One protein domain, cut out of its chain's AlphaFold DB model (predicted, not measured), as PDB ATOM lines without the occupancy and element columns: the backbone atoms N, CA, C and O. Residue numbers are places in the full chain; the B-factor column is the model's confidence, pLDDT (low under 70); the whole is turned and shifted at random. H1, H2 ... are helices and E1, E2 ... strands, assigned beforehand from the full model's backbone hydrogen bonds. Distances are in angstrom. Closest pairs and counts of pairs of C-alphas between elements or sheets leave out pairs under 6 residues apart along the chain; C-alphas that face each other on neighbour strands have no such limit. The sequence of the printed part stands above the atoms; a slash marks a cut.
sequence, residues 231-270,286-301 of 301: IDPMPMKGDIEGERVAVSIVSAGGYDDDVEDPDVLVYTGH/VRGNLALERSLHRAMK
ATOM      1  N   ILE A 231     -15.283 -13.739  -9.360       97.12
ATOM      2  CA  ILE A 231     -14.694 -14.475 -10.487       97.12
ATOM      3  C   ILE A 231     -15.471 -15.774 -10.698       97.12
ATOM      4  O   ILE A 231     -15.588 -16.569  -9.761       97.12
ATOM      5  N   ASP A 232     -15.936 -16.029 -11.924       96.62
ATOM      6  CA  ASP A 232     -16.582 -17.288 -12.291       96.62
ATOM      7  C   ASP A 232     -15.657 -18.174 -13.145       96.62
ATOM      8  O   ASP A 232     -15.437 -17.896 -14.326       96.62
ATOM      9  N   PRO A 233     -15.094 -19.254 -12.571       95.31
ATOM     10  CA  PRO A 233     -14.248 -20.176 -13.311       95.31
ATOM     11  C   PRO A 233     -15.071 -21.238 -14.057       95.31
ATOM     12  O   PRO A 233     -16.078 -21.758 -13.556       95.31
ATOM     13  N   MET A 234     -14.588 -21.642 -15.227       92.31
ATOM     14  CA  MET A 234     -15.106 -22.748 -16.031       92.31
ATOM     15  C   MET A 234     -14.009 -23.807 -16.227       92.31
ATOM     16  O   MET A 234     -12.874 -23.440 -16.538       92.31
ATOM     17  N   PRO A 235     -14.306 -25.107 -16.040       88.75
ATOM     18  CA  PRO A 235     -13.374 -26.165 -16.417       88.75
ATOM     19  C   PRO A 235     -13.221 -26.211 -17.940       88.75
ATOM     20  O   PRO A 235     -14.215 -26.123 -18.664       88.75
ATOM     21  N   MET A 236     -11.993 -26.367 -18.423       82.81
ATOM     22  CA  MET A 236     -11.756 -26.600 -19.846       82.81
ATOM     23  C   MET A 236     -12.040 -28.061 -20.199       82.81
ATOM     24  O   MET A 236     -11.826 -28.975 -19.401       82.81
ATOM     25  N   LYS A 237     -12.587 -28.280 -21.395       69.94
ATOM     26  CA  LYS A 237     -12.920 -29.612 -21.900       69.94
ATOM     27  C   LYS A 237     -11.722 -30.119 -22.702       69.94
ATOM     28  O   LYS A 237     -11.420 -29.546 -23.739       69.94
ATOM     29  N   GLY A 238     -11.070 -31.181 -22.230       66.06
ATOM     30  CA  GLY A 238      -9.945 -31.819 -22.928       66.06
ATOM     31  C   GLY A 238      -8.548 -31.470 -22.408       66.06
ATOM     32  O   GLY A 238      -7.595 -32.100 -22.852       66.06
ATOM     33  N   ASP A 239      -8.428 -30.551 -21.449       58.62
ATOM     34  CA  ASP A 239      -7.151 -30.241 -20.800       58.62
ATOM     35  C   ASP A 239      -6.913 -31.097 -19.550       58.62
ATOM     36  O   ASP A 239      -7.833 -31.676 -18.962       58.62
ATOM     37  N   ILE A 240      -5.638 -31.170 -19.170       59.12
ATOM     38  CA  ILE A 240      -5.100 -31.898 -18.019       59.12
ATOM     39  C   ILE A 240      -5.956 -31.603 -16.778       59.12
ATOM     40  O   ILE A 240      -6.370 -30.468 -16.527       59.12
ATOM     41  N   GLU A 241      -6.247 -32.653 -16.012       58.06
ATOM     42  CA  GLU A 241      -7.177 -32.651 -14.885       58.06
ATOM     43  C   GLU A 241      -7.013 -31.409 -13.981       58.06
ATOM     44  O   GLU A 241      -6.012 -31.229 -13.289       58.06
ATOM     45  N   GLY A 242      -8.014 -30.520 -13.997       68.00
ATOM     46  CA  GLY A 242      -8.066 -29.345 -13.123       68.00
ATOM     47  C   GLY A 242      -7.717 -27.999 -13.766       68.00
ATOM     48  O   GLY A 242      -7.673 -26.989 -13.047       68.00
ATOM     49  N   GLU A 243      -7.516 -27.929 -15.084       80.75
ATOM     50  CA  GLU A 243      -7.392 -26.642 -15.769       80.75
ATOM     51  C   GLU A 243      -8.736 -25.892 -15.816       80.75
ATOM     52  O   GLU A 243      -9.793 -26.419 -16.175       80.75
ATOM     53  N   ARG A 244      -8.708 -24.641 -15.355       89.38
ATOM     54  CA  ARG A 244      -9.876 -23.763 -15.245       89.38
ATOM     55  C   ARG A 244      -9.484 -22.387 -15.736       89.38
ATOM     56  O   ARG A 244      -8.428 -21.900 -15.337       89.38
ATOM     57  N   VAL A 245     -10.363 -21.767 -16.505       93.56
ATOM     58  CA  VAL A 245     -10.226 -20.385 -16.980       93.56
ATOM     59  C   VAL A 245     -11.365 -19.543 -16.425       93.56
ATOM     60  O   VAL A 245     -12.436 -20.069 -16.104       93.56
ATOM     61  N   ALA A 246     -11.130 -18.250 -16.255       95.56
ATOM     62  CA  ALA A 246     -12.167 -17.313 -15.863       95.56
ATOM     63  C   ALA A 246     -13.006 -16.969 -17.099       95.56
ATOM     64  O   ALA A 246     -12.458 -16.622 -18.141       95.56
ATOM     65  N   VAL A 247     -14.330 -17.092 -16.990       95.50
ATOM     66  CA  VAL A 247     -15.252 -16.771 -18.096       95.50
ATOM     67  C   VAL A 247     -16.005 -15.469 -17.879       95.50
ATOM     68  O   VAL A 247     -16.386 -14.819 -18.845       95.50
ATOM     69  N   SER A 248     -16.188 -15.064 -16.625       96.75
ATOM     70  CA  SER A 248     -16.701 -13.741 -16.295       96.75
ATOM     71  C   SER A 248     -16.182 -13.266 -14.945       96.75
ATOM     72  O   SER A 248     -15.912 -14.058 -14.033       96.75
ATOM     73  N   ILE A 249     -16.053 -11.948 -14.832       96.75
ATOM     74  CA  ILE A 249     -15.736 -11.237 -13.599       96.75
ATOM     75  C   ILE A 249     -16.833 -10.220 -13.306       96.75
ATOM     76  O   ILE A 249     -17.570  -9.815 -14.202       96.75
ATOM     77  N   VAL A 250     -16.930  -9.789 -12.055       95.88
ATOM     78  CA  VAL A 250     -17.741  -8.637 -11.679       95.88
ATOM     79  C   VAL A 250     -16.960  -7.787 -10.694       95.88
ATOM     80  O   VAL A 250     -16.740  -8.214  -9.557       95.88
ATOM     81  N   SER A 251     -16.617  -6.575 -11.120       93.00
ATOM     82  CA  SER A 251     -16.178  -5.515 -10.220       93.00
ATOM     83  C   SER A 251     -17.407  -4.857  -9.595       93.00
ATOM     84  O   SER A 251     -18.348  -4.474 -10.286       93.00
ATOM     85  N   ALA A 252     -17.448  -4.826  -8.265       86.94
ATOM     86  CA  ALA A 252     -18.586  -4.320  -7.493       86.94
ATOM     87  C   ALA A 252     -18.158  -3.326  -6.399       86.94
ATOM     88  O   ALA A 252     -18.909  -3.112  -5.448       86.94
ATOM     89  N   GLY A 253     -16.933  -2.788  -6.481       82.00
ATOM     90  CA  GLY A 253     -16.375  -1.868  -5.481       82.00
ATOM     91  C   GLY A 253     -16.119  -2.497  -4.105       82.00
ATOM     92  O   GLY A 253     -16.014  -1.795  -3.107       82.00
ATOM     93  N   GLY A 254     -16.070  -3.833  -4.019       79.00
ATOM     94  CA  GLY A 254     -15.666  -4.546  -2.795       79.00
ATOM     95  C   GLY A 254     -14.147  -4.600  -2.590       79.00
ATOM     96  O   GLY A 254     -13.683  -5.044  -1.539       79.00
ATOM     97  N   TYR A 255     -13.409  -4.180  -3.611       80.81
ATOM     98  CA  TYR A 255     -11.968  -3.995  -3.660       80.81
ATOM     99  C   TYR A 255     -11.704  -2.646  -4.333       80.81
ATOM    100  O   TYR A 255     -12.605  -2.085  -4.965       80.81
ATOM    101  N   ASP A 256     -10.487  -2.143  -4.171       78.62
ATOM    102  CA  ASP A 256     -10.015  -0.925  -4.822       78.62
ATOM    103  C   ASP A 256      -9.599  -1.258  -6.264       78.62
ATOM    104  O   ASP A 256      -8.420  -1.392  -6.582       78.62
ATOM    105  N   ASP A 257     -10.598  -1.560  -7.096       82.12
ATOM    106  CA  ASP A 257     -10.397  -1.804  -8.524       82.12
ATOM    107  C   ASP A 257     -10.268  -0.450  -9.238       82.12
ATOM    108  O   ASP A 257     -11.147   0.404  -9.100       82.12
ATOM    109  N   ASP A 258      -9.195  -0.262 -10.008       80.75
ATOM    110  CA  ASP A 258      -8.950   0.972 -10.763       80.75
ATOM    111  C   ASP A 258      -9.707   0.936 -12.102       80.75
ATOM    112  O   ASP A 258      -9.598  -0.026 -12.877       80.75
ATOM    113  N   VAL A 259     -10.502   1.985 -12.331       79.56
ATOM    114  CA  VAL A 259     -11.381   2.185 -13.494       79.56
ATOM    115  C   VAL A 259     -11.223   3.611 -14.051       79.56
ATOM    116  O   VAL A 259     -12.170   4.182 -14.591       79.56
ATOM    117  N   GLU A 260     -10.056   4.239 -13.872       83.50
ATOM    118  CA  GLU A 260      -9.782   5.572 -14.429       83.50
ATOM    119  C   GLU A 260      -9.857   5.594 -15.967       83.50
ATOM    120  O   GLU A 260     -10.309   6.582 -16.553       83.50
ATOM    121  N   ASP A 261      -9.456   4.500 -16.618       88.44
ATOM    122  CA  ASP A 261      -9.485   4.329 -18.071       88.44
ATOM    123  C   ASP A 261     -10.725   3.506 -18.498       88.44
ATOM    124  O   ASP A 261     -10.942   2.410 -17.981       88.44
ATOM    125  N   PRO A 262     -11.556   3.986 -19.447       87.69
ATOM    126  CA  PRO A 262     -12.726   3.239 -19.916       87.69
ATOM    127  C   PRO A 262     -12.392   1.934 -20.661       87.69
ATOM    128  O   PRO A 262     -13.246   1.048 -20.725       87.69
ATOM    129  N   ASP A 263     -11.185   1.803 -21.217       90.81
ATOM    130  CA  ASP A 263     -10.746   0.642 -21.997       90.81
ATOM    131  C   ASP A 263      -9.901  -0.347 -21.169       90.81
ATOM    132  O   ASP A 263      -9.632  -1.468 -21.618       90.81
ATOM    133  N   VAL A 264      -9.493   0.031 -19.950       92.50
ATOM    134  CA  VAL A 264      -8.626  -0.780 -19.084       92.50
ATOM    135  C   VAL A 264      -9.222  -0.914 -17.688       92.50
ATOM    136  O   VAL A 264      -9.472   0.060 -16.996       92.50
ATOM    137  N   LEU A 265      -9.365  -2.160 -17.234       91.56
ATOM    138  CA  LEU A 265      -9.772  -2.480 -15.867       91.56
ATOM    139  C   LEU A 265      -8.615  -3.142 -15.115       91.56
ATOM    140  O   LEU A 265      -8.182  -4.240 -15.489       91.56
ATOM    141  N   VAL A 266      -8.173  -2.539 -14.009       93.62
ATOM    142  CA  VAL A 266      -7.266  -3.200 -13.058       93.62
ATOM    143  C   VAL A 266      -8.106  -3.917 -12.009       93.62
ATOM    144  O   VAL A 266      -8.605  -3.327 -11.055       93.62
ATOM    145  N   TYR A 267      -8.286  -5.219 -12.211       94.25
ATOM    146  CA  TYR A 267      -9.152  -6.035 -11.366       94.25
ATOM    147  C   TYR A 267      -8.377  -6.739 -10.243       94.25
ATOM    148  O   TYR A 267      -7.440  -7.503 -10.501       94.25
ATOM    149  N   THR A 268      -8.816  -6.559  -8.996       93.69
ATOM    150  CA  THR A 268      -8.198  -7.181  -7.820       93.69
ATOM    151  C   THR A 268      -8.627  -8.642  -7.659       93.69
ATOM    152  O   THR A 268      -9.807  -9.002  -7.715       93.69
ATOM    153  N   GLY A 269      -7.655  -9.524  -7.405       92.56
ATOM    154  CA  GLY A 269      -7.910 -10.931  -7.098       92.56
ATOM    155  C   GLY A 269      -8.780 -11.122  -5.849       92.56
ATOM    156  O   GLY A 269      -8.920 -10.244  -5.004       92.56
ATOM    157  N   HIS A 270      -9.370 -12.308  -5.697       90.94
ATOM    158  CA  HIS A 270     -10.143 -12.633  -4.497       90.94
ATOM    159  C   HIS A 270      -9.250 -13.147  -3.356       90.94
ATOM    160  O   HIS A 270      -8.271 -13.866  -3.581       90.94
ATOM    161  N   VAL A 286      -4.699 -19.222  -6.308       92.88
ATOM    162  CA  VAL A 286      -5.562 -20.412  -6.306       92.88
ATOM    163  C   VAL A 286      -6.964 -20.056  -6.804       92.88
ATOM    164  O   VAL A 286      -7.339 -18.884  -6.852       92.88
ATOM    165  N   ARG A 287      -7.777 -21.068  -7.132       91.81
ATOM    166  CA  ARG A 287      -9.201 -20.916  -7.503       91.81
ATOM    167  C   ARG A 287      -9.415 -19.865  -8.605       91.81
ATOM    168  O   ARG A 287      -8.909 -20.050  -9.704       91.81
ATOM    169  N   GLY A 288     -10.168 -18.797  -8.322       93.56
ATOM    170  CA  GLY A 288     -10.452 -17.720  -9.271       93.56
ATOM    171  C   GLY A 288      -9.200 -16.973  -9.733       93.56
ATOM    172  O   GLY A 288      -9.092 -16.681 -10.914       93.56
ATOM    173  N   ASN A 289      -8.220 -16.750  -8.851       95.56
ATOM    174  CA  ASN A 289      -6.990 -16.031  -9.207       95.56
ATOM    175  C   ASN A 289      -6.149 -16.861 -10.182       95.56
ATOM    176  O   ASN A 289      -5.677 -16.353 -11.191       95.56
ATOM    177  N   LEU A 290      -6.050 -18.167  -9.920       94.44
ATOM    178  CA  LEU A 290      -5.413 -19.109 -10.840       94.44
ATOM    179  C   LEU A 290      -6.169 -19.200 -12.177       94.44
ATOM    180  O   LEU A 290      -5.559 -19.353 -13.226       94.44
ATOM    181  N   ALA A 291      -7.500 -19.092 -12.156       94.69
ATOM    182  CA  ALA A 291      -8.298 -19.095 -13.377       94.69
ATOM    183  C   ALA A 291      -8.082 -17.830 -14.228       94.69
ATOM    184  O   ALA A 291      -8.047 -17.930 -15.453       94.69
ATOM    185  N   LEU A 292      -7.905 -16.660 -13.602       95.38
ATOM    186  CA  LEU A 292      -7.536 -15.421 -14.298       95.38
ATOM    187  C   LEU A 292      -6.152 -15.537 -14.944       95.38
ATOM    188  O   LEU A 292      -6.014 -15.282 -16.137       95.38
ATOM    189  N   GLU A 293      -5.156 -16.006 -14.191       94.31
ATOM    190  CA  GLU A 293      -3.787 -16.188 -14.688       94.31
ATOM    191  C   GLU A 293      -3.732 -17.161 -15.875       94.31
ATOM    192  O   GLU A 293      -3.163 -16.848 -16.918       94.31
ATOM    193  N   ARG A 294      -4.440 -18.291 -15.802       92.00
ATOM    194  CA  ARG A 294      -4.560 -19.229 -16.934       92.00
ATOM    195  C   ARG A 294      -5.252 -18.632 -18.159       92.00
ATOM    196  O   ARG A 294      -4.920 -18.992 -19.285       92.00
ATOM    197  N   SER A 295      -6.194 -17.712 -17.957       92.69
ATOM    198  CA  SER A 295      -6.878 -17.039 -19.069       92.69
ATOM    199  C   SER A 295      -5.915 -16.151 -19.862       92.69
ATOM    200  O   SER A 295      -5.993 -16.124 -21.089       92.69
ATOM    201  N   LEU A 296      -4.958 -15.508 -19.180       90.50
ATOM    202  CA  LEU A 296      -3.882 -14.733 -19.805       90.50
ATOM    203  C   LEU A 296      -2.993 -15.614 -20.690       90.50
ATOM    204  O   LEU A 296      -2.807 -15.318 -21.867       90.50
ATOM    205  N   HIS A 297      -2.491 -16.727 -20.143       85.50
ATOM    206  CA  HIS A 297      -1.606 -17.646 -20.877       85.50
ATOM    207  C   HIS A 297      -2.261 -18.226 -22.130       85.50
ATOM    208  O   HIS A 297      -1.582 -18.499 -23.118       85.50
ATOM    209  N   ARG A 298      -3.583 -18.409 -22.106       81.00
ATOM    210  CA  ARG A 298      -4.340 -18.887 -23.262       81.00
ATOM    211  C   ARG A 298      -4.506 -17.821 -24.342       81.00
ATOM    212  O   ARG A 298      -4.473 -18.172 -25.510       81.00
ATOM    213  N   ALA A 299      -4.693 -16.556 -23.975       76.00
ATOM    214  CA  ALA A 299      -4.827 -15.467 -24.946       76.00
ATOM    215  C   ALA A 299      -3.514 -15.158 -25.692       76.00
ATOM    216  O   ALA A 299      -3.544 -14.549 -26.755       76.00
ATOM    217  N   MET A 300      -2.372 -15.570 -25.132       60.34
ATOM    218  CA  MET A 300      -1.042 -15.392 -25.728       60.34
ATOM    219  C   MET A 300      -0.620 -16.525 -26.681       60.34
ATOM    220  O   MET A 300       0.447 -16.423 -27.285       60.34
ATOM    221  N   LYS A 301      -1.407 -17.603 -26.795       52.19
ATOM    222  CA  LYS A 301      -1.186 -18.707 -27.743       52.19
ATOM    223  C   LYS A 301      -2.065 -18.542 -28.973       52.19
ATOM    224  O   LYS A 301      -1.558 -18.854 -30.070       52.19
TER     225      LYS A 301
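Overview. This is residues 231 to 270 and 286 to 301 of the 301 residues of the protein "Histone-lysine N-methyltransferase, H3 lysine-9 specific SUVH1" of Hibiscus syriacus (UniProt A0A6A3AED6). Helix H1 crosses a two-stranded hairpin, E1 and E2; the unnamed stretch 250 to 270 loops away beyond one end, and residues 237 to 242 stick out at the other. The 56 printed residues run E1, E2, H1, mixed in class, with under half in named elements and an antiparallel sheet. The whole is only just loose, close to compact (radius of gyration of the C-alphas 12.5 A), and spans 38 by 23 by 14 A.

Along the chain. E1, residues 231 to 235, begins with C-alpha 231 at (-14.694, -14.475, -10.487). E2 is residues 244 to 249. H1, residues 287 to 299, measures 18.8 A between end C-alphas, the last at (-4.827, -15.467, -24.946).

Arrangement. E1 and E2 form a hairpin with a short link; N 232 and O 248, 2.9 A apart, are within hydrogen-bond range. The closest C-alphas of E2 and H1, Val 245 and Ala 291, are 4.3 A apart. In H1 every O i to N i+4 pair is within range.

Size, cuts and confidence. Residues 271 to 285 are not printed; C-alphas 270 and 286 are 9.2 A apart. Residues 237 to 242 and 300 to 301 have pLDDT under 70.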